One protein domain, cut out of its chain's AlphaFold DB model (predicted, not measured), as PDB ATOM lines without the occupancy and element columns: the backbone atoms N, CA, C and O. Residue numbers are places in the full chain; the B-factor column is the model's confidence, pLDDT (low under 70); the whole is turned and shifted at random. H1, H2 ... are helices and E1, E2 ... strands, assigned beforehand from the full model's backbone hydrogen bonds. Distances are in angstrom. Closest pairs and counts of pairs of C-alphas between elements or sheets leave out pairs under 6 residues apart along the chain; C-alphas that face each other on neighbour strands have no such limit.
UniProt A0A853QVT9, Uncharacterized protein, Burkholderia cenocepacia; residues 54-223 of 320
ATOM      1  N   SER A  54     251.613 179.128 198.216       83.81
ATOM      2  CA  SER A  54     251.621 179.832 196.928       83.81
ATOM      3  C   SER A  54     252.330 181.181 196.975       83.81
ATOM      4  O   SER A  54     252.910 181.595 195.975       83.81
ATOM      5  N   GLY A  55     252.307 181.878 198.114       87.88
ATOM      6  CA  GLY A  55     252.712 183.279 198.180       87.88
ATOM      7  C   GLY A  55     251.820 184.164 197.303       87.88
ATOM      8  O   GLY A  55     252.322 185.049 196.622       87.88
ATOM      9  N   THR A  56     250.516 183.879 197.237       93.19
ATOM     10  CA  THR A  56     249.582 184.623 196.385       93.19
ATOM     11  C   THR A  56     249.430 186.047 196.906       93.19
ATOM     12  O   THR A  56     248.895 186.265 197.993       93.19
ATOM     13  N   ALA A  57     249.887 187.017 196.119       94.94
ATOM     14  CA  ALA A  57     249.809 188.429 196.459       94.94
ATOM     15  C   ALA A  57     249.755 189.290 195.198       94.94
ATOM     16  O   ALA A  57     250.423 189.000 194.210       94.94
ATOM     17  N   LEU A  58     248.991 190.379 195.258       95.06
ATOM     18  CA  LEU A  58     248.931 191.387 194.208       95.06
ATOM     19  C   LEU A  58     249.531 192.689 194.741       95.06
ATOM     20  O   LEU A  58     249.008 193.284 195.683       95.06
ATOM     21  N   PHE A  59     250.639 193.119 194.146       94.94
ATOM     22  CA  PHE A  59     251.335 194.347 194.508       94.94
ATOM     23  C   PHE A  59     250.946 195.460 193.539       94.94
ATOM     24  O   PHE A  59     251.306 195.406 192.368       94.94
ATOM     25  N   PHE A  60     250.253 196.487 194.027       92.69
ATOM     26  CA  PHE A  60     250.054 197.734 193.288       92.69
ATOM     27  C   PHE A  60     251.145 198.727 193.680       92.69
ATOM     28  O   PHE A  60     251.193 199.172 194.827       92.69
ATOM     29  N   LEU A  61     252.029 199.041 192.736       90.38
ATOM     30  CA  LEU A  61     253.178 199.914 192.942       90.38
ATOM     31  C   LEU A  61     253.008 201.166 192.084       90.38
ATOM     32  O   LEU A  61     253.135 201.106 190.859       90.38
ATOM     33  N   ASP A  62     252.709 202.292 192.735       82.44
ATOM     34  CA  ASP A  62     252.497 203.559 192.040       82.44
ATOM     35  C   ASP A  62     253.826 204.308 191.838       82.44
ATOM     36  O   ASP A  62     254.345 204.927 192.765       82.44
ATOM     37  N   GLN A  63     254.424 204.225 190.645       68.00
ATOM     38  CA  GLN A  63     255.747 204.793 190.350       68.00
ATOM     39  C   GLN A  63     255.697 206.061 189.496       68.00
ATOM     40  O   GLN A  63     256.474 206.235 188.552       68.00
ATOM     41  N   TYR A  64     254.855 207.017 189.876       62.00
ATOM     42  CA  TYR A  64     254.671 208.265 189.129       62.00
ATOM     43  C   TYR A  64     255.977 209.063 188.846       62.00
ATOM     44  O   TYR A  64     256.005 209.887 187.934       62.00
ATOM     45  N   GLY A  65     257.083 208.806 189.568       57.09
ATOM     46  CA  GLY A  65     258.355 209.543 189.468       57.09
ATOM     47  C   GLY A  65     259.625 208.758 189.090       57.09
ATOM     48  O   GLY A  65     260.712 209.302 189.274       57.09
ATOM     49  N   TYR A  66     259.540 207.516 188.593       58.78
ATOM     50  CA  TYR A  66     260.709 206.687 188.203       58.78
ATOM     51  C   TYR A  66     261.724 206.359 189.323       58.78
ATOM     52  O   TYR A  66     262.835 205.924 189.025       58.78
ATOM     53  N   ALA A  67     261.385 206.585 190.600       58.81
ATOM     54  CA  ALA A  67     262.398 206.721 191.652       58.81
ATOM     55  C   ALA A  67     262.430 205.631 192.738       58.81
ATOM     56  O   ALA A  67     263.424 205.546 193.453       58.81
ATOM     57  N   GLU A  68     261.375 204.828 192.911       65.12
ATOM     58  CA  GLU A  68     261.134 204.224 194.241       65.12
ATOM     59  C   GLU A  68     261.159 202.689 194.300       65.12
ATOM     60  O   GLU A  68     261.342 202.114 195.369       65.12
ATOM     61  N   VAL A  69     261.018 202.001 193.168       78.44
ATOM     62  CA  VAL A  69     261.008 200.524 193.085       78.44
ATOM     63  C   VAL A  69     261.956 200.105 191.960       78.44
ATOM     64  O   VAL A  69     261.578 200.168 190.789       78.44
ATOM     65  N   PRO A  70     263.199 199.712 192.281       87.00
ATOM     66  CA  PRO A  70     264.110 199.170 191.286       87.00
ATOM     67  C   PRO A  70     263.625 197.794 190.823       87.00
ATOM     68  O   PRO A  70     263.017 197.038 191.585       87.00
ATOM     69  N   ALA A  71     263.965 197.408 189.596       89.00
ATOM     70  CA  ALA A  71     263.591 196.120 189.025       89.00
ATOM     71  C   ALA A  71     264.109 194.927 189.855       89.00
ATOM     72  O   ALA A  71     263.476 193.874 189.900       89.00
ATOM     73  N   SER A  72     265.218 195.094 190.587       90.88
ATOM     74  CA  SER A  72     265.716 194.094 191.544       90.88
ATOM     75  C   SER A  72     264.743 193.785 192.677       90.88
ATOM     76  O   SER A  72     264.667 192.638 193.114       90.88
ATOM     77  N   LEU A  73     263.975 194.776 193.126       92.06
ATOM     78  CA  LEU A  73     262.971 194.604 194.164       92.06
ATOM     79  C   LEU A  73     261.794 193.772 193.646       92.06
ATOM     80  O   LEU A  73     261.318 192.879 194.339       92.06
ATOM     81  N   ILE A  74     261.394 193.989 192.391       93.06
ATOM     82  CA  ILE A  74     260.367 193.182 191.720       93.06
ATOM     83  C   ILE A  74     260.863 191.746 191.502       93.06
ATOM     84  O   ILE A  74     260.151 190.797 191.828       93.06
ATOM     85  N   ARG A  75     262.122 191.563 191.074       94.25
ATOM     86  CA  ARG A  75     262.747 190.229 191.003       94.25
ATOM     87  C   ARG A  75     262.727 189.523 192.359       94.25
ATOM     88  O   ARG A  75     262.429 188.334 192.421       94.25
ATOM     89  N   LYS A  76     263.007 190.245 193.450       94.50
ATOM     90  CA  LYS A  76     262.930 189.714 194.818       94.50
ATOM     91  C   LYS A  76     261.510 189.280 195.183       94.50
ATOM     92  O   LYS A  76     261.357 188.213 195.773       94.50
ATOM     93  N   ILE A  77     260.485 190.051 194.805       95.06
ATOM     94  CA  ILE A  77     259.080 189.669 195.007       95.06
ATOM     95  C   ILE A  77     258.793 188.342 194.300       95.06
ATOM     96  O   ILE A  77     258.383 187.389 194.958       95.06
ATOM     97  N   PHE A  78     259.090 188.234 193.002       94.69
ATOM     98  CA  PHE A  78     258.837 187.004 192.242       94.69
ATOM     99  C   PHE A  78     259.657 185.801 192.721       94.69
ATOM    100  O   PHE A  78     259.173 184.674 192.675       94.69
ATOM    101  N   ALA A  79     260.879 186.022 193.214       93.31
ATOM    102  CA  ALA A  79     261.698 184.960 193.792       93.31
ATOM    103  C   ALA A  79     261.158 184.454 195.143       93.31
ATOM    104  O   ALA A  79     261.365 183.292 195.487       93.31
ATOM    105  N   SER A  80     260.481 185.316 195.908       92.31
ATOM    106  CA  SER A  80     260.005 185.002 197.266       92.31
ATOM    107  C   SER A  80     258.551 184.522 197.296       92.31
ATOM    108  O   SER A  80     258.158 183.798 198.206       92.31
ATOM    109  N   ALA A  81     257.747 184.935 196.318       92.38
ATOM    110  CA  ALA A  81     256.312 184.705 196.257       92.38
ATOM    111  C   ALA A  81     255.937 184.178 194.863       92.38
ATOM    112  O   ALA A  81     255.834 184.931 193.894       92.38
ATOM    113  N   ARG A  82     255.766 182.852 194.765       87.94
ATOM    114  CA  ARG A  82     255.607 182.118 193.497       87.94
ATOM    115  C   ARG A  82     254.421 182.611 192.669       87.94
ATOM    116  O   ARG A  82     254.535 182.720 191.453       87.94
ATOM    117  N   ASP A  83     253.302 182.885 193.329       92.19
ATOM    118  CA  ASP A  83     252.061 183.324 192.687       92.19
ATOM    119  C   ASP A  83     251.832 184.832 192.889       92.19
ATOM    120  O   ASP A  83     250.691 185.293 192.924       92.19
ATOM    121  N   ALA A  84     252.912 185.604 193.062       95.12
ATOM    122  CA  ALA A  84     252.824 187.052 193.111       95.12
ATOM    123  C   ALA A  84     252.592 187.657 191.724       95.12
ATOM    124  O   ALA A  84     253.161 187.234 190.714       95.12
ATOM    125  N   GLU A  85     251.802 188.719 191.711       95.75
ATOM    126  CA  GLU A  85     251.561 189.577 190.562       95.75
ATOM    127  C   GLU A  85     251.888 191.019 190.947       95.75
ATOM    128  O   GLU A  85     251.645 191.447 192.079       95.75
ATOM    129  N   VAL A  86     252.454 191.779 190.013       94.00
ATOM    130  CA  VAL A  86     252.809 193.185 190.219       94.00
ATOM    131  C   VAL A  86     252.109 194.024 189.162       94.00
ATOM    132  O   VAL A  86     252.212 193.750 187.971       94.00
ATOM    133  N   VAL A  87     251.407 195.062 189.599       90.88
ATOM    134  CA  VAL A  87     250.857 196.112 188.747       90.88
ATOM    135  C   VAL A  87     251.667 197.371 188.998       90.88
ATOM    136  O   VAL A  87     251.689 197.896 190.111       90.88
ATOM    137  N   LEU A  88     252.353 197.824 187.957       86.88
ATOM    138  CA  LEU A  88     253.312 198.913 188.009       86.88
ATOM    139  C   LEU A  88     252.842 200.072 187.144       86.88
ATOM    140  O   LEU A  88     252.438 199.864 186.002       86.88
ATOM    141  N   THR A  89     252.888 201.287 187.670       80.69
ATOM    142  CA  THR A  89     252.395 202.469 186.961       80.69
ATOM    143  C   THR A  89     253.550 203.365 186.519       80.69
ATOM    144  O   THR A  89     254.480 203.606 187.282       80.69
ATOM    145  N   PHE A  90     253.508 203.893 185.295       73.31
ATOM    146  CA  PHE A  90     254.522 204.812 184.778       73.31
ATOM    147  C   PHE A  90     253.899 205.989 184.039       73.31
ATOM    148  O   PHE A  90     253.036 205.829 183.175       73.31
ATOM    149  N   HIS A  91     254.405 207.190 184.310       69.38
ATOM    150  CA  HIS A  91     254.009 208.393 183.587       69.38
ATOM    151  C   HIS A  91     254.933 208.644 182.382       69.38
ATOM    152  O   HIS A  91     255.968 209.310 182.493       69.38
ATOM    153  N   VAL A  92     254.582 208.091 181.219       63.19
ATOM    154  CA  VAL A  92     255.488 207.950 180.060       63.19
ATOM    155  C   VAL A  92     255.591 209.192 179.183       63.19
ATOM    156  O   VAL A  92     256.633 209.426 178.564       63.19
ATOM    157  N   SER A  93     254.558 210.032 179.165       56.28
ATOM    158  CA  SER A  93     254.534 211.253 178.348       56.28
ATOM    159  C   SER A  93     255.692 212.214 178.667       56.28
ATOM    160  O   SER A  93     256.266 212.816 177.752       56.28
ATOM    161  N   SER A  94     256.106 212.299 179.938       58.03
ATOM    162  CA  SER A  94     257.264 213.101 180.359       58.03
ATOM    163  C   SER A  94     258.597 212.493 179.920       58.03
ATOM    164  O   SER A  94     259.524 213.235 179.613       58.03
ATOM    165  N   PHE A  95     258.704 211.163 179.853       62.66
ATOM    166  CA  PHE A  95     259.924 210.498 179.394       62.66
ATOM    167  C   PHE A  95     260.106 210.747 177.897       62.66
ATOM    168  O   PHE A  95     260.995 211.486 177.503       62.66
ATOM    169  N   ALA A  96     259.201 210.283 177.038       58.78
ATOM    170  CA  ALA A  96     259.398 210.411 175.588       58.78
ATOM    171  C   ALA A  96     259.607 211.864 175.105       58.78
ATOM    172  O   ALA A  96     260.329 212.096 174.141       58.78
ATOM    173  N   THR A  97     259.015 212.856 175.774       58.09
ATOM    174  CA  THR A  97     259.142 214.266 175.374       58.09
ATOM    175  C   THR A  97     260.454 214.907 175.832       58.09
ATOM    176  O   THR A  97     261.031 215.693 175.080       58.09
ATOM    177  N   TYR A  98     260.952 214.561 177.023       62.94
ATOM    178  CA  TYR A  98     262.111 215.219 177.640       62.94
ATOM    179  C   TYR A  98     263.345 214.317 177.783       62.94
ATOM    180  O   TYR A  98     264.386 214.787 178.240       62.94
ATOM    181  N   THR A  99     263.270 213.045 177.381       70.31
ATOM    182  CA  THR A  99     264.399 212.115 177.491       70.31
ATOM    183  C   THR A  99     265.554 212.591 176.644       70.31
ATOM    184  O   THR A  99     265.441 212.756 175.433       70.31
ATOM    185  N   ASN A 100     266.675 212.799 177.311       81.81
ATOM    186  CA  ASN A 100     268.007 212.905 176.754       81.81
ATOM    187  C   ASN A 100     268.851 211.770 177.358       81.81
ATOM    188  O   ASN A 100     268.374 211.000 178.201       81.81
ATOM    189  N   ASP A 101     270.105 211.676 176.943       84.25
ATOM    190  CA  ASP A 101     271.033 210.672 177.451       84.25
ATOM    191  C   ASP A 101     271.185 210.685 178.979       84.25
ATOM    192  O   ASP A 101     271.265 209.630 179.607       84.25
ATOM    193  N   GLU A 102     271.223 211.865 179.597       84.62
ATOM    194  CA  GLU A 102     271.367 212.002 181.047       84.62
ATOM    195  C   GLU A 102     270.151 211.422 181.782       84.62
ATOM    196  O   GLU A 102     270.304 210.600 182.689       84.62
ATOM    197  N   LEU A 103     268.941 211.783 181.347       81.00
ATOM    198  CA  LEU A 103     267.697 211.274 181.915       81.00
ATOM    199  C   LEU A 103     267.566 209.762 181.702       81.00
ATOM    200  O   LEU A 103     267.196 209.046 182.632       81.00
ATOM    201  N   ALA A 104     267.920 209.262 180.514       83.19
ATOM    202  CA  ALA A 104     267.917 207.831 180.222       83.19
ATOM    203  C   ALA A 104     268.913 207.059 181.103       83.19
ATOM    204  O   ALA A 104     268.565 205.997 181.623       83.19
ATOM    205  N   ARG A 105     270.122 207.592 181.343       87.06
ATOM    206  CA  ARG A 105     271.099 206.993 182.276       87.06
ATOM    207  C   ARG A 105     270.600 207.018 183.714       87.06
ATOM    208  O   ARG A 105     270.711 206.007 184.405       87.06
ATOM    209  N   LYS A 106     270.018 208.138 184.154       83.75
ATOM    210  CA  LYS A 106     269.432 208.264 185.493       83.75
ATOM    211  C   LYS A 106     268.345 207.213 185.703       83.75
ATOM    212  O   LYS A 106     268.417 206.461 186.664       83.75
ATOM    213  N   ILE A 107     267.398 207.105 184.775       81.38
ATOM    214  CA  ILE A 107     266.304 206.130 184.854       81.38
ATOM    215  C   ILE A 107     266.831 204.694 184.781       81.38
ATOM    216  O   ILE A 107     266.423 203.871 185.593       81.38
ATOM    217  N   SER A 108     267.785 204.405 183.891       86.69
ATOM    218  CA  SER A 108     268.453 203.093 183.822       86.69
ATOM    219  C   SER A 108     269.079 202.713 185.169       86.69
ATOM    220  O   SER A 108     268.870 201.613 185.674       86.69
ATOM    221  N   SER A 109     269.789 203.652 185.803       86.06
ATOM    222  CA  SER A 109     270.409 203.446 187.114       86.06
ATOM    223  C   SER A 109     269.374 203.251 188.224       86.06
ATOM    224  O   SER A 109     269.479 202.297 188.994       86.06
ATOM    225  N   THR A 110     268.357 204.111 188.292       83.25
ATOM    226  CA  THR A 110     267.349 204.076 189.357       83.25
ATOM    227  C   THR A 110     266.454 202.844 189.268       83.25
ATOM    228  O   THR A 110     266.220 202.178 190.273       83.25
ATOM    229  N   LEU A 111     266.012 202.487 188.063       83.56
ATOM    230  CA  LEU A 111     265.228 201.277 187.833       83.56
ATOM    231  C   LEU A 111     266.099 200.015 187.806       83.56
ATOM    232  O   LEU A 111     265.560 198.915 187.863       83.56
ATOM    233  N   GLN A 112     267.428 200.147 187.758       87.56
ATOM    234  CA  GLN A 112     268.376 199.039 187.602       87.56
ATOM    235  C   GLN A 112     268.081 198.186 186.357       87.56
ATOM    236  O   GLN A 112     268.014 196.953 186.420       87.56
ATOM    237  N   VAL A 113     267.892 198.871 185.229       87.31
ATOM    238  CA  VAL A 113     267.649 198.303 183.895       87.31
ATOM    239  C   VAL A 113     268.614 198.919 182.885       87.31
ATOM    240  O   VAL A 113     269.194 199.969 183.142       87.31
ATOM    241  N   ASP A 114     268.781 198.286 181.726       88.12
ATOM    242  CA  ASP A 114     269.673 198.777 180.670       88.12
ATOM    243  C   ASP A 114     268.875 199.163 179.420       88.12
ATOM    244  O   ASP A 114     268.595 198.333 178.551       88.12
ATOM    245  N   ILE A 115     268.481 200.438 179.356       86.69
ATOM    246  CA  ILE A 115     267.734 200.991 178.220       86.69
ATOM    247  C   ILE A 115     268.633 201.057 176.978       86.69
ATOM    248  O   ILE A 115     268.199 200.708 175.884       86.69
ATOM    249  N   PHE A 116     269.901 201.452 177.124       87.88
ATOM    250  CA  PHE A 116     270.815 201.640 175.991       87.88
ATOM    251  C   PHE A 116     271.133 200.330 175.275       87.88
ATOM    252  O   PHE A 116     271.238 200.311 174.050       87.88
ATOM    253  N   LYS A 117     271.197 199.212 176.003       88.38
ATOM    254  CA  LYS A 117     271.296 197.884 175.389       88.38
ATOM    255  C   LYS A 117     270.138 197.602 174.429       88.38
ATOM    256  O   LYS A 117     270.375 197.054 173.356       88.38
ATOM    257  N   ARG A 118     268.909 198.008 174.768       85.38
ATOM    258  CA  ARG A 118     267.727 197.867 173.890       85.38
ATOM    259  C   ARG A 118     267.761 198.797 172.689       85.38
ATOM    260  O   ARG A 118     267.235 198.468 171.636       85.38
ATOM    261  N   LEU A 119     268.451 199.920 172.828       83.75
ATOM    262  CA  LEU A 119     268.684 200.873 171.750       83.75
ATOM    263  C   LEU A 119     269.835 200.465 170.811       83.75
ATOM    264  O   LEU A 119     270.173 201.215 169.893       83.75
ATOM    265  N   GLY A 120     270.446 199.292 171.022       85.00
ATOM    266  CA  GLY A 120     271.607 198.835 170.256       85.00
ATOM    267  C   GLY A 120     272.891 199.595 170.595       85.00
ATOM    268  O   GLY A 120     273.787 199.684 169.764       85.00
ATOM    269  N   GLY A 121     272.972 200.186 171.790       85.38
ATOM    270  CA  GLY A 121     274.101 201.010 172.234       85.38
ATOM    271  C   GLY A 121     274.079 202.455 171.723       85.38
ATOM    272  O   GLY A 121     274.955 203.231 172.099       85.38
ATOM    273  N   ARG A 122     273.086 202.825 170.906       87.06
ATOM    274  CA  ARG A 122     272.916 204.181 170.363       87.06
ATOM    275  C   ARG A 122     272.477 205.164 171.442       87.06
ATOM    276  O   ARG A 122     271.731 204.802 172.357       87.06
ATOM    277  N   SER A 123     272.920 206.413 171.321       87.75
ATOM    278  CA  SER A 123     272.473 207.485 172.212       87.75
ATOM    279  C   SER A 123     271.047 207.922 171.878       87.75
ATOM    280  O   SER A 123     270.560 207.759 170.757       87.75
ATOM    281  N   ILE A 124     270.368 208.520 172.853       86.31
ATOM    282  CA  ILE A 124     269.045 209.114 172.660       86.31
ATOM    283  C   ILE A 124     269.101 210.212 171.592       86.31
ATOM    284  O   ILE A 124     268.183 210.330 170.780       86.31
ATOM    285  N   ASP A 125     270.172 211.004 171.580       85.62
ATOM    286  CA  ASP A 125     270.330 212.108 170.631       85.62
ATOM    287  C   ASP A 125     270.565 211.609 169.199       85.62
ATOM    288  O   ASP A 125     270.004 212.171 168.261       85.62
ATOM    289  N   GLU A 126     271.309 210.512 169.023       85.88
ATOM    290  CA  GLU A 126     271.472 209.850 167.724       85.88
ATOM    291  C   GLU A 126     270.125 209.345 167.191       85.88
ATOM    292  O   GLU A 126     269.782 209.579 166.033       85.88
ATOM    293  N   ILE A 127     269.320 208.705 168.040       85.00
ATOM    294  CA  ILE A 127     267.993 208.201 167.660       85.00
ATOM    295  C   ILE A 127     267.083 209.356 167.244       85.00
ATOM    296  O   ILE A 127     266.415 209.270 166.218       85.00
ATOM    297  N   LYS A 128     267.075 210.461 167.998       83.31
ATOM    298  CA  LYS A 128     266.273 211.651 167.670       83.31
ATOM    299  C   LYS A 128     266.601 212.256 166.308       83.31
ATOM    300  O   LYS A 128     265.722 212.858 165.698       83.31
ATOM    301  N   GLN A 129     267.851 212.146 165.869       82.75
ATOM    302  CA  GLN A 129     268.307 212.697 164.593       82.75
ATOM    303  C   GLN A 129     267.996 211.783 163.406       82.75
ATOM    304  O   GLN A 129     267.795 212.283 162.302       82.75
ATOM    305  N   ASN A 130     267.965 210.466 163.624       78.12
ATOM    306  CA  ASN A 130     267.946 209.482 162.539       78.12
ATOM    307  C   ASN A 130     266.627 208.705 162.414       78.12
ATOM    308  O   ASN A 130     266.347 208.163 161.349       78.12
ATOM    309  N   GLU A 131     265.805 208.655 163.464       76.44
ATOM    310  CA  GLU A 131     264.556 207.894 163.477       76.44
ATOM    311  C   GLU A 131     263.350 208.839 163.391       76.44
ATOM    312  O   GLU A 131     263.138 209.682 164.268       76.44
ATOM    313  N   ALA A 132     262.511 208.668 162.364       68.44
ATOM    314  CA  ALA A 132     261.307 209.486 162.169       68.44
ATOM    315  C   ALA A 132     260.361 209.436 163.388       68.44
ATOM    316  O   ALA A 132     259.805 210.457 163.793       68.44
ATOM    317  N   ASP A 133     260.265 208.264 164.023       71.00
ATOM    318  CA  ASP A 133     259.414 207.979 165.183       71.00
ATOM    319  C   ASP A 133     260.229 207.720 166.468       71.00
ATOM    320  O   ASP A 133     259.869 206.895 167.312       71.00
ATOM    321  N   TRP A 134     261.331 208.451 166.664       72.69
ATOM    322  CA  TRP A 134     262.261 208.278 167.792       72.69
ATOM    323  C   TRP A 134     261.603 208.146 169.181       72.69
ATOM    324  O   TRP A 134     262.092 207.401 170.030       72.69
ATOM    325  N   ARG A 135     260.471 208.827 169.431       71.38
ATOM    326  CA  ARG A 135     259.721 208.731 170.700       71.38
ATOM    327  C   ARG A 135     259.252 207.304 170.979       71.38
ATOM    328  O   ARG A 135     259.408 206.821 172.097       71.38
ATOM    329  N   ARG A 136     258.708 206.639 169.958       70.94
ATOM    330  CA  ARG A 136     258.204 205.262 170.041       70.94
ATOM    331  C   ARG A 136     259.349 204.280 170.225       70.94
ATOM    332  O   ARG A 136     259.250 203.381 171.051       70.94
ATOM    333  N   PHE A 137     260.462 204.507 169.529       73.44
ATOM    334  CA  PHE A 137     261.658 203.682 169.665       73.44
ATOM    335  C   PHE A 137     262.195 203.684 171.105       73.44
ATOM    336  O   PHE A 137     262.430 202.633 171.700       73.44
ATOM    337  N   ILE A 138     262.306 204.871 171.705       77.06
ATOM    338  CA  ILE A 138     262.742 205.039 173.096       77.06
ATOM    339  C   ILE A 138     261.746 204.414 174.083       77.06
ATOM    340  O   ILE A 138     262.158 203.795 175.063       77.06
ATOM    341  N   GLN A 139     260.442 204.554 173.831       75.56
ATOM    342  CA  GLN A 139     259.397 203.921 174.635       75.56
ATOM    343  C   GLN A 139     259.493 202.388 174.578       75.56
ATOM    344  O   GLN A 139     259.563 201.752 175.627       75.56
ATOM    345  N   ALA A 140     259.564 201.788 173.388       75.88
ATOM    346  CA  ALA A 140     259.691 200.338 173.230       75.88
ATOM    347  C   ALA A 140     260.942 199.798 173.944       75.88
ATOM    348  O   ALA A 140     260.866 198.828 174.695       75.88
ATOM    349  N   ALA A 141     262.072 200.494 173.809       80.25
ATOM    350  CA  ALA A 141     263.309 200.131 174.489       80.25
ATOM    351  C   ALA A 141     263.212 200.216 176.019       80.25
ATOM    352  O   ALA A 141     263.675 199.310 176.712       80.25
ATOM    353  N   LEU A 142     262.597 201.274 176.562       80.19
ATOM    354  CA  LEU A 142     262.342 201.378 178.001       80.19
ATOM    355  C   LEU A 142     261.443 200.232 178.476       80.19
ATOM    356  O   LEU A 142     261.716 199.631 179.512       80.19
ATOM    357  N   TYR A 143     260.390 199.928 177.719       78.56
ATOM    358  CA  TYR A 143     259.444 198.872 178.043       78.56
ATOM    359  C   TYR A 143     260.113 197.494 178.104       78.56
ATOM    360  O   TYR A 143     260.010 196.800 179.116       78.56
ATOM    361  N   GLU A 144     260.862 197.123 177.064       80.25
ATOM    362  CA  GLU A 144     261.605 195.861 177.035       80.25
ATOM    363  C   GLU A 144     262.662 195.792 178.143       80.25
ATOM    364  O   GLU A 144     262.827 194.756 178.787       80.25
ATOM    365  N   ALA A 145     263.374 196.894 178.405       83.62
ATOM    366  CA  ALA A 145     264.344 196.956 179.496       83.62
ATOM    367  C   ALA A 145     263.676 196.752 180.866       83.62
ATOM    368  O   ALA A 145     264.244 196.081 181.727       83.62
ATOM    369  N   LEU A 146     262.475 197.304 181.058       82.88
ATOM    370  CA  LEU A 146     261.681 197.163 182.273       82.88
ATOM    371  C   LEU A 146     261.202 195.734 182.492       82.88
ATOM    372  O   LEU A 146     261.437 195.187 183.566       82.88
ATOM    373  N   VAL A 147     260.551 195.130 181.498       82.88
ATOM    374  CA  VAL A 147     260.031 193.759 181.595       82.88
ATOM    375  C   VAL A 147     261.161 192.776 181.896       82.88
ATOM    376  O   VAL A 147     261.093 192.039 182.885       82.88
ATOM    377  N   ASP A 148     262.237 192.827 181.107       85.00
ATOM    378  CA  ASP A 148     263.373 191.920 181.270       85.00
ATOM    379  C   ASP A 148     264.115 192.197 182.579       85.00
ATOM    380  O   ASP A 148     264.514 191.273 183.289       85.00
ATOM    381  N   GLY A 149     264.246 193.473 182.945       87.88
ATOM    382  CA  GLY A 149     264.793 193.882 184.228       87.88
ATOM    383  C   GLY A 149     263.987 193.323 185.397       87.88
ATOM    384  O   GLY A 149     264.565 192.824 186.356       87.88
ATOM    385  N   CYS A 150     262.659 193.366 185.344       89.75
ATOM    386  CA  CYS A 150     261.801 192.872 186.422       89.75
ATOM    387  C   CYS A 150     261.804 191.343 186.540       89.75
ATOM    388  O   CYS A 150     261.369 190.813 187.563       89.75
ATOM    389  N   GLY A 151     262.300 190.631 185.523       89.69
ATOM    390  CA  GLY A 151     262.336 189.171 185.491       89.69
ATOM    391  C   GLY A 151     260.949 188.536 185.409       89.69
ATOM    392  O   GLY A 151     260.772 187.415 185.880       89.69
ATOM    393  N   ALA A 152     259.959 189.249 184.869       90.56
ATOM    394  CA  ALA A 152     258.606 188.732 184.704       90.56
ATOM    395  C   ALA A 152     258.553 187.748 183.528       90.56
ATOM    396  O   ALA A 152     258.937 188.095 182.413       90.56
ATOM    397  N   GLY A 153     258.048 186.532 183.755       90.75
ATOM    398  CA  GLY A 153     257.811 185.576 182.669       90.75
ATOM    399  C   GLY A 153     256.655 185.997 181.758       90.75
ATOM    400  O   GLY A 153     256.665 185.707 180.561       90.75
ATOM    401  N   PHE A 154     255.671 186.710 182.311       92.31
ATOM    402  CA  PHE A 154     254.484 187.162 181.596       92.31
ATOM    403  C   PHE A 154     254.137 188.598 181.932       92.31
ATOM    404  O   PHE A 154     254.301 189.042 183.070       92.31
ATOM    405  N   PHE A 155     253.620 189.313 180.940       89.56
ATOM    406  CA  PHE A 155     253.281 190.714 181.111       89.56
ATOM    407  C   PHE A 155     252.117 191.151 180.227       89.56
ATOM    408  O   PHE A 155     251.856 190.564 179.173       89.56
ATOM    409  N   THR A 156     251.440 192.212 180.663       85.62
ATOM    410  CA  THR A 156     250.396 192.896 179.894       85.62
ATOM    411  C   THR A 156     250.566 194.408 180.057       85.62
ATOM    412  O   THR A 156     250.401 194.910 181.173       85.62
ATOM    413  N   PRO A 157     250.921 195.157 178.996       78.88
ATOM    414  CA  PRO A 157     250.914 196.614 179.043       78.88
ATOM    415  C   PRO A 157     249.485 197.139 178.884       78.88
ATOM    416  O   PRO A 157     248.761 196.648 178.028       78.88
ATOM    417  N   PHE A 158     249.115 198.167 179.640       74.94
ATOM    418  CA  PHE A 158     247.906 198.962 179.446       74.94
ATOM    419  C   PHE A 158     248.319 200.403 179.189       74.94
ATOM    420  O   PHE A 158     249.130 200.974 179.919       74.94
ATOM    421  N   PHE A 159     247.703 201.009 178.187       70.81
ATOM    422  CA  PHE A 159     247.914 202.409 177.853       70.81
ATOM    423  C   PHE A 159     246.629 203.166 178.161       70.81
ATOM    424  O   PHE A 159     245.619 203.010 177.470       70.81
ATOM    425  N   ILE A 160     246.667 203.968 179.219       66.06
ATOM    426  CA  ILE A 160     245.539 204.791 179.638       66.06
ATOM    427  C   ILE A 160     245.704 206.172 179.007       66.06
ATOM    428  O   ILE A 160     246.759 206.799 179.130       66.06
ATOM    429  N   ARG A 161     244.653 206.642 178.328       61.41
ATOM    430  CA  ARG A 161     244.556 208.011 177.806       61.41
ATOM    431  C   ARG A 161     243.483 208.773 178.573       61.41
ATOM    432  O   ARG A 161     242.340 208.330 178.645       61.41
ATOM    433  N   GLY A 162     243.844 209.933 179.117       57.09
ATOM    434  CA  GLY A 162     242.872 210.862 179.692       57.09
ATOM    435  C   GLY A 162     241.962 211.462 178.615       57.09
ATOM    436  O   GLY A 162     242.397 211.744 177.497       57.09
ATOM    437  N   THR A 163     240.689 211.683 178.941       52.06
ATOM    438  CA  THR A 163     239.750 212.375 178.049       52.06
ATOM    439  C   THR A 163     240.137 213.847 177.896       52.06
ATOM    440  O   THR A 163     240.229 214.566 178.887       52.06
ATOM    441  N   GLY A 164     240.314 214.319 176.659       49.75
ATOM    442  CA  GLY A 164     240.383 215.754 176.340       49.75
ATOM    443  C   GLY A 164     241.759 216.426 176.408       49.75
ATOM    444  O   GLY A 164     241.871 217.574 175.990       49.75
ATOM    445  N   ALA A 165     242.816 215.744 176.848       41.53
ATOM    446  CA  ALA A 165     244.176 216.280 176.798       41.53
ATOM    447  C   ALA A 165     245.016 215.443 175.830       41.53
ATOM    448  O   ALA A 165     245.244 214.260 176.059       41.53
ATOM    449  N   GLY A 166     245.519 216.060 174.758       44.62
ATOM    450  CA  GLY A 166     246.445 215.432 173.803       44.62
ATOM    451  C   GLY A 166     247.795 215.002 174.399       44.62
ATOM    452  O   GLY A 166     248.693 214.635 173.650       44.62
ATOM    453  N   HIS A 167     247.951 215.042 175.727       44.12
ATOM    454  CA  HIS A 167     249.154 214.692 176.473       44.12
ATOM    455  C   HIS A 167     248.754 214.038 177.807       44.12
ATOM    456  O   HIS A 167     248.075 214.661 178.619       44.12
ATOM    457  N   GLY A 168     249.161 212.783 178.025       48.94
ATOM    458  CA  GLY A 168     248.841 212.028 179.245       48.94
ATOM    459  C   GLY A 168     248.839 210.515 179.040       48.94
ATOM    460  O   GLY A 168     247.866 209.853 179.380       48.94
ATOM    461  N   GLU A 169     249.891 209.980 178.415       63.72
ATOM    462  CA  GLU A 169     250.062 208.537 178.221       63.72
ATOM    463  C   GLU A 169     250.578 207.916 179.518       63.72
ATOM    464  O   GLU A 169     251.750 208.065 179.880       63.72
ATOM    465  N   TYR A 170     249.679 207.256 180.236       67.62
ATOM    466  CA  TYR A 170     249.993 206.524 181.451       67.62
ATOM    467  C   TYR A 170     250.116 205.043 181.115       67.62
ATOM    468  O   TYR A 170     249.217 204.468 180.494       67.62
ATOM    469  N   TRP A 171     251.233 204.429 181.497       74.94
ATOM    470  CA  TRP A 171     251.380 202.983 181.411       74.94
ATOM    471  C   TRP A 171     250.973 202.367 182.729       74.94
ATOM    472  O   TRP A 171     251.504 202.709 183.780       74.94
ATOM    473  N   LEU A 172     250.076 201.405 182.644       79.81
ATOM    474  CA  LEU A 172     249.956 200.365 183.643       79.81
ATOM    475  C   LEU A 172     250.686 199.155 183.062       79.81
ATOM    476  O   LEU A 172     250.489 198.823 181.899       79.81
ATOM    477  N   VAL A 173     251.537 198.484 183.817       84.12
ATOM    478  CA  VAL A 173     252.196 197.255 183.378       84.12
ATOM    479  C   VAL A 173     251.893 196.189 184.407       84.12
ATOM    480  O   VAL A 173     252.312 196.282 185.559       84.12
ATOM    481  N   HIS A 174     251.139 195.181 183.991       90.56
ATOM    482  CA  HIS A 174     250.954 193.969 184.774       90.56
ATOM    483  C   HIS A 174     252.100 193.006 184.489       90.56
ATOM    484  O   HIS A 174     252.444 192.781 183.329       90.56
ATOM    485  N   LEU A 175     252.679 192.452 185.548       92.25
ATOM    486  CA  LEU A 175     253.814 191.540 185.541       92.25
ATOM    487  C   LEU A 175     253.463 190.309 186.384       92.25
ATOM    488  O   LEU A 175     252.952 190.431 187.499       92.25
ATOM    489  N   SER A 176     253.766 189.119 185.876       94.06
ATOM    490  CA  SER A 176     253.475 187.848 186.541       94.06
ATOM    491  C   SER A 176     254.484 186.765 186.151       94.06
ATOM    492  O   SER A 176     255.192 186.872 185.149       94.06
ATOM    493  N   GLN A 177     254.516 185.681 186.926       93.81
ATOM    494  CA  GLN A 177     255.196 184.431 186.571       93.81
ATOM    495  C   GLN A 177     254.255 183.388 185.948       93.81
ATOM    496  O   GLN A 177     254.696 182.296 185.593       93.81
ATOM    497  N   HIS A 178     252.971 183.723 185.747       93.19
ATOM    498  CA  HIS A 178     251.966 182.801 185.214       93.19
ATOM    499  C   HIS A 178     251.215 183.359 184.002       93.19
ATOM    500  O   HIS A 178     250.499 184.353 184.092       93.19
ATOM    501  N   HIS A 179     251.266 182.635 182.880       92.75
ATOM    502  CA  HIS A 179     250.512 182.959 181.658       92.75
ATOM    503  C   HIS A 179     249.000 183.064 181.893       92.75
ATOM    504  O   HIS A 179     248.306 183.789 181.183       92.75
ATOM    505  N   ARG A 180     248.468 182.357 182.900       93.25
ATOM    506  CA  ARG A 180     247.046 182.419 183.245       93.25
ATOM    507  C   ARG A 180     246.629 183.800 183.750       93.25
ATOM    508  O   ARG A 180     245.547 184.251 183.389       93.25
ATOM    509  N   ALA A 181     247.476 184.462 184.537       92.00
ATOM    510  CA  ALA A 181     247.215 185.821 185.002       92.00
ATOM    511  C   ALA A 181     247.121 186.782 183.811       92.00
ATOM    512  O   ALA A 181     246.187 187.571 183.701       92.00
ATOM    513  N   GLN A 182     248.033 186.635 182.851       90.44
ATOM    514  CA  GLN A 182     248.019 187.424 181.626       90.44
ATOM    515  C   GLN A 182     246.769 187.173 180.761       90.44
ATOM    516  O   GLN A 182     246.165 188.123 180.262       90.44
ATOM    517  N   ASP A 183     246.342 185.916 180.605       94.38
ATOM    518  CA  ASP A 183     245.097 185.577 179.901       94.38
ATOM    519  C   ASP A 183     243.884 186.280 180.534       94.38
ATOM    520  O   ASP A 183     243.077 186.882 179.825       94.38
ATOM    521  N   VAL A 184     243.788 186.267 181.868       92.62
ATOM    522  CA  VAL A 184     242.723 186.969 182.601       92.62
ATOM    523  C   VAL A 184     242.801 188.479 182.368       92.62
ATOM    524  O   VAL A 184     241.784 189.085 182.031       92.62
ATOM    525  N   MET A 185     243.988 189.089 182.450       88.38
ATOM    526  CA  MET A 185     244.135 190.524 182.176       88.38
ATOM    527  C   MET A 185     243.705 190.888 180.753       88.38
ATOM    528  O   MET A 185     243.060 191.912 180.548       88.38
ATOM    529  N   LYS A 186     243.982 190.048 179.752       88.44
ATOM    530  CA  LYS A 186     243.506 190.279 178.379       88.44
ATOM    531  C   LYS A 186     242.002 190.111 178.229       88.44
ATOM    532  O   LYS A 186     241.392 190.861 177.477       88.44
ATOM    533  N   GLN A 187     241.385 189.164 178.932       91.31
ATOM    534  CA  GLN A 187     239.922 189.047 178.940       91.31
ATOM    535  C   GLN A 187     239.276 190.339 179.449       91.31
ATOM    536  O   GLN A 187     238.337 190.830 178.829       91.31
ATOM    537  N   VAL A 188     239.840 190.939 180.503       86.56
ATOM    538  CA  VAL A 188     239.408 192.247 181.018       86.56
ATOM    539  C   VAL A 188     239.563 193.344 179.951       86.56
ATOM    540  O   VAL A 188     238.648 194.147 179.780       86.56
ATOM    541  N   HIS A 189     240.651 193.353 179.168       79.81
ATOM    542  CA  HIS A 189     240.811 194.309 178.057       79.81
ATOM    543  C   HIS A 189     239.704 194.190 177.010       79.81
ATOM    544  O   HIS A 189     239.106 195.196 176.635       79.81
ATOM    545  N   TRP A 190     239.417 192.967 176.561       85.94
ATOM    546  CA  TRP A 190     238.347 192.712 175.593       85.94
ATOM    547  C   TRP A 190     236.952 193.006 176.155       85.94
ATOM    548  O   TRP A 190     236.038 193.276 175.388       85.94
ATOM    549  N   GLN A 191     236.768 192.945 177.475       85.56
ATOM    550  CA  GLN A 191     235.489 193.243 178.117       85.56
ATOM    551  C   GLN A 191     235.239 194.752 178.272       85.56
ATOM    552  O   GLN A 191     234.097 195.196 178.169       85.56
ATOM    553  N   HIS A 192     236.284 195.540 178.539       76.00
ATOM    554  CA  HIS A 192     236.183 196.976 178.837       76.00
ATOM    555  C   HIS A 192     236.618 197.883 177.676       76.00
ATOM    556  O   HIS A 192     237.027 199.027 177.916       76.00
ATOM    557  N   SER A 193     236.526 197.381 176.438       66.75
ATOM    558  CA  SER A 193     236.858 198.062 175.179       66.75
ATOM    559  C   SER A 193     236.568 199.571 175.220       66.75
ATOM    560  O   SER A 193     235.527 199.994 175.725       66.75
ATOM    561  N   ASN A 194     237.477 200.381 174.659       56.97
ATOM    562  CA  ASN A 194     237.481 201.862 174.610       56.97
ATOM    563  C   ASN A 194     238.128 202.639 175.777       56.97
ATOM    564  O   ASN A 194     238.316 203.846 175.633       56.97
ATOM    565  N   HIS A 195     238.529 202.006 176.886       56.47
ATOM    566  CA  HIS A 195     239.306 202.696 177.943       56.47
ATOM    567  C   HIS A 195     240.826 202.612 177.738       56.47
ATOM    568  O   HIS A 195     241.583 203.366 178.350       56.47
ATOM    569  N   PHE A 196     241.267 201.712 176.856       57.69
ATOM    570  CA  PHE A 196     242.671 201.434 176.580       57.69
ATOM    571  C   PHE A 196     242.918 201.473 175.070       57.69
ATOM    572  O   PHE A 196     242.125 200.942 174.291       57.69
ATOM    573  N   VAL A 197     244.013 202.108 174.649       59.50
ATOM    574  CA  VAL A 197     244.445 202.139 173.241       59.50
ATOM    575  C   VAL A 197     245.845 201.579 173.169       59.50
ATOM    576  O   VAL A 197     246.770 202.205 173.669       59.50
ATOM    577  N   HIS A 198     246.020 200.431 172.529       64.69
ATOM    578  CA  HIS A 198     247.329 199.801 172.454       64.69
ATOM    579  C   HIS A 198     248.053 200.201 171.178       64.69
ATOM    580  O   HIS A 198     247.462 200.310 170.100       64.69
ATOM    581  N   TYR A 199     249.357 200.405 171.333       62.00
ATOM    582  CA  TYR A 199     250.298 200.410 170.227       62.00
ATOM    583  C   TYR A 199     250.545 198.945 169.853       62.00
ATOM    584  O   TYR A 199     250.878 198.147 170.729       62.00
ATOM    585  N   GLY A 200     250.273 198.567 168.603       66.50
ATOM    586  CA  GLY A 200     250.425 197.186 168.160       66.50
ATOM    587  C   GLY A 200     249.456 196.732 167.069       66.50
ATOM    588  O   GLY A 200     248.486 197.407 166.726       66.50
ATOM    589  N   GLY A 201     249.740 195.550 166.519       72.81
ATOM    590  CA  GLY A 201     248.931 194.884 165.495       72.81
ATOM    591  C   GLY A 201     248.009 193.782 166.025       72.81
ATOM    592  O   GLY A 201     247.907 193.527 167.220       72.81
ATOM    593  N   ALA A 202     247.335 193.109 165.097       81.56
ATOM    594  CA  ALA A 202     246.544 191.909 165.354       81.56
ATOM    595  C   ALA A 202     247.430 190.643 165.419       81.56
ATOM    596  O   ALA A 202     248.529 190.618 164.867       81.56
ATOM    597  N   GLY A 203     246.935 189.570 166.046       86.12
ATOM    598  CA  GLY A 203     247.599 188.256 166.042       86.12
ATOM    599  C   GLY A 203     248.639 188.054 167.154       86.12
ATOM    600  O   GLY A 203     248.474 188.534 168.270       86.12
ATOM    601  N   LEU A 204     249.681 187.271 166.891       85.31
ATOM    602  CA  LEU A 204     250.765 186.916 167.816       85.31
ATOM    603  C   LEU A 204     251.789 188.038 168.021       85.31
ATOM    604  O   LEU A 204     252.448 188.072 169.057       85.31
ATOM    605  N   ASP A 205     251.891 188.947 167.056       78.06
ATOM    606  CA  ASP A 205     252.952 189.946 166.974       78.06
ATOM    607  C   ASP A 205     252.433 191.360 167.280       78.06
ATOM    608  O   ASP A 205     252.863 192.317 166.656       78.06
ATOM    609  N   MET A 206     251.501 191.550 168.219       75.56
ATOM    610  CA  MET A 206     251.050 192.895 168.619       75.56
ATOM    611  C   MET A 206     252.199 193.743 169.165       75.56
ATOM    612  O   MET A 206     252.323 194.897 168.772       75.56
ATOM    613  N   LEU A 207     253.031 193.173 170.040       69.75
ATOM    614  CA  LEU A 207     254.136 193.890 170.688       69.75
ATOM    615  C   LEU A 207     255.492 193.701 169.995       69.75
ATOM    616  O   LEU A 207     256.517 194.113 170.535       69.75
ATOM    617  N   ALA A 208     255.528 193.055 168.829       58.31
ATOM    618  CA  ALA A 208     256.777 192.925 168.096       58.31
ATOM    619  C   ALA A 208     257.268 194.317 167.655       58.31
ATOM    620  O   ALA A 208     256.437 195.201 167.427       58.31
ATOM    621  N   PRO A 209     258.589 194.533 167.512       48.38
ATOM    622  CA  PRO A 209     259.134 195.835 167.151       48.38
ATOM    623  C   PRO A 209     258.368 196.467 165.982       48.38
ATOM    624  O   PRO A 209     257.786 197.536 166.155       48.38
ATOM    625  N   GLN A 210     258.236 195.754 164.854       45.72
ATOM    626  CA  GLN A 210     257.566 196.195 163.619       45.72
ATOM    627  C   GLN A 210     256.141 196.755 163.812       45.72
ATOM    628  O   GLN A 210     255.714 197.636 163.064       45.72
ATOM    629  N   THR A 211     255.427 196.274 164.823       47.62
ATOM    630  CA  THR A 211     254.021 196.566 165.144       47.62
ATOM    631  C   THR A 211     253.879 197.544 166.305       47.62
ATOM    632  O   THR A 211     252.925 198.317 166.323       47.62
ATOM    633  N   MET A 212     254.854 197.586 167.219       49.31
ATOM    634  CA  MET A 212     254.994 198.624 168.249       49.31
ATOM    635  C   MET A 212     255.420 199.983 167.684       49.31
ATOM    636  O   MET A 212     255.273 200.998 168.365       49.31
ATOM    637  N   GLY A 213     255.883 200.025 166.430       44.91
ATOM    638  CA  GLY A 213     255.956 201.258 165.651       44.91
ATOM    639  C   GLY A 213     257.145 201.360 164.707       44.91
ATOM    640  O   GLY A 213     258.061 202.125 164.987       44.91
ATOM    641  N   PHE A 214     257.088 200.694 163.548       45.56
ATOM    642  CA  PHE A 214     257.989 201.047 162.437       45.56
ATOM    643  C   PHE A 214     257.289 201.251 161.082       45.56
ATOM    644  O   PHE A 214     257.877 201.899 160.225       45.56
ATOM    645  N   LEU A 215     256.064 200.737 160.857       38.00
ATOM    646  CA  LEU A 215     255.429 200.747 159.518       38.00
ATOM    647  C   LEU A 215     253.890 200.926 159.484       38.00
ATOM    648  O   LEU A 215     253.293 200.773 158.420       38.00
ATOM    649  N   GLN A 216     253.214 201.207 160.605       39.72
ATOM    650  CA  GLN A 216     251.746 201.350 160.624       39.72
ATOM    651  C   GLN A 216     251.302 202.811 160.455       39.72
ATOM    652  O   GLN A 216     251.695 203.670 161.247       39.72
ATOM    653  N   ASP A 217     250.411 203.068 159.491       42.25
ATOM    654  CA  ASP A 217     249.629 204.305 159.446       42.25
ATOM    655  C   ASP A 217     248.724 204.379 160.682       42.25
ATOM    656  O   ASP A 217     247.997 203.440 161.014       42.25
ATOM    657  N   PHE A 218     248.792 205.499 161.400       46.47
ATOM    658  CA  PHE A 218     248.055 205.683 162.644       46.47
ATOM    659  C   PHE A 218     246.573 205.973 162.356       46.47
ATOM    660  O   PHE A 218     246.171 207.126 162.228       46.47
ATOM    661  N   ASP A 219     245.747 204.926 162.299       53.62
ATOM    662  CA  ASP A 219     244.285 205.024 162.128       53.62
ATOM    663  C   ASP A 219     243.513 205.223 163.452       53.62
ATOM    664  O   ASP A 219     242.281 205.236 163.478       53.62
ATOM    665  N   GLY A 220     244.230 205.418 164.566       58.06
ATOM    666  CA  GLY A 220     243.644 205.569 165.897       58.06
ATOM    667  C   GLY A 220     243.938 204.437 166.887       58.06
ATOM    668  O   GLY A 220     243.367 204.482 167.982       58.06
ATOM    669  N   GLY A 221     244.832 203.501 166.544       65.94
ATOM    670  CA  GLY A 221     245.408 202.480 167.436       65.94
ATOM    671  C   GLY A 221     244.539 201.230 167.624       65.94
ATOM    672  O   GLY A 221     243.401 201.176 167.166       65.94
ATOM    673  N   PHE A 222     245.055 200.214 168.325       73.38
ATOM    674  CA  PHE A 222     244.310 198.981 168.604       73.38
ATOM    675  C   PHE A 222     243.366 199.188 169.802       73.38
ATOM    676  O   PHE A 222     243.815 199.369 170.936       73.38
ATOM    677  N   ARG A 223     242.048 199.183 169.553       73.88
ATOM    678  CA  ARG A 223     241.005 199.600 170.520       73.88
ATOM    679  C   ARG A 223     240.242 198.461 171.201       73.88
ATOM    680  O   ARG A 223     239.302 198.730 171.945       73.88
TER     681      ARG A 223
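AT A GLANCE: This is residues 54 to 223 of the 320 residues of an uncharacterized protein of Burkholderia cenocepacia (UniProt A0A853QVT9). What does the model look like? A twisted sheet of four strands, in the order E1 E2 E4 E3, has H7 covering E4 and E3 on one face; on the side away from H7 the long helix H6 has H1, H2, H4 and H5 round it, with H3 next to H4 and H5. Past the edge strand E3, a long link, residues 192 to 208, leads to the short helix H8, which touches H6. What are its parts and size? The printed part has 170 residues with eight named helices and four named strands, in the order E1 H1 E2 H2 H3 H4 H5 H6 E3 E4 H7 H8; the class is mixed, helices and strands, and the sheet is mixed too. It is compact, with a radius of gyration of the C-alphas of 15.9 A and spans of 49 by 36 by 30 A.

HOW THE PARTS SIT: How do the strands pair? E1, residues 57 to 62, and E2, residues 84 to 91, are parallel, 11 degrees between directions, with N 59 and O 85 within hydrogen-bond range at 2.8 A. E2 and E4, residues 169 to 176, are antiparallel at 165 degrees, with N 88 and O 173 within range at 2.9 A. E4 and the edge strand E3, residues 154 to 161, are an antiparallel hairpin at 161 degrees, with N 158 and O 172 within range at 2.7 A. Which helices are on the sheet? H7, residues 179 to 191, touches no helix and makes two layers with the sheet, a helix on one face: it lies over E4 and E3 at a height over the sheet of 9.4 A, along the strands, at 10 degrees to E3 on the local plane. H1, residues 71 to 80, H2, residues 92 to 98, and H6, residues 134 to 150, only graze the sheet, with residues 74 to 78, 92 to 96 and 143 to 150. E1, H1 and E2 make a strand-helix-strand unit, two parallel neighbour strands with a helix between, and its crossover is right-handed. What does the hub touch? The hub, H6, touches H1 with residues 146 to 150 alone, the same way at a shallow tilt of 33 degrees, only just short of steep; the closest C-alphas, of Ala 71 and Cys 150, are 4.5 A apart. With residues 135 to 139 alone it touches H2, opposite ways at a steep tilt of 52 degrees, the closest C-alphas being those of Ala 96 and Arg 135, 5.2 A apart. With residues 134 to 138 alone it touches H5, residues 124 to 130, in a helical hairpin at a steep tilt of 40 degrees, the closest C-alphas being those of Lys 128 and Trp 134, 5.2 A apart. What of the other helices and the backbones? H6 also touches H4, residues 115 to 118, the closest C-alphas being those of Arg 118 and Ala 141 at 5.0 A, and H8, residues 209 to 213, those of Arg 136 and Gly 213 at 6.4 A. H3, residues 101 to 111, only just touches H4 and only just touches H5, each with 3 pairs of C-alphas within 8 A, the closest being those of Ser 108 and Ile 115 at 6.0 A and of Asp 101 and Ile 124 at 5.4 A. Every O i to N i+4 pair is within hydrogen-bond range in H1, H2, H3, H5, H6, H7 and H8, while H4 is too short for such a pair.

IN THESE COORDINATES: Where do the first and last elements lie? E1 begins at C-alpha 57, at (249.809, 188.429, 196.459), and H8 ends at C-alpha 213, at (255.956, 201.258, 165.651). How long are the longer elements? From first to last C-alpha H6 measures 24.2 A, E2 and E3 23.4 A each, E4 22.6 A and H7 18.5 A.

THE WHOLE: How far does it reach, and is it cut? The two C-alphas farthest apart, of Ser 54 and Gln 129, are 49.0 A apart, and the printed part has no cut. Which link is long, and where is confidence low? The link from H7 to H8, 17 residues, is long. The mean pLDDT of the printed part is 77.0, and 49 residues are under 70, among them residues 91 to 98, 160 to 170 and 207 to 221.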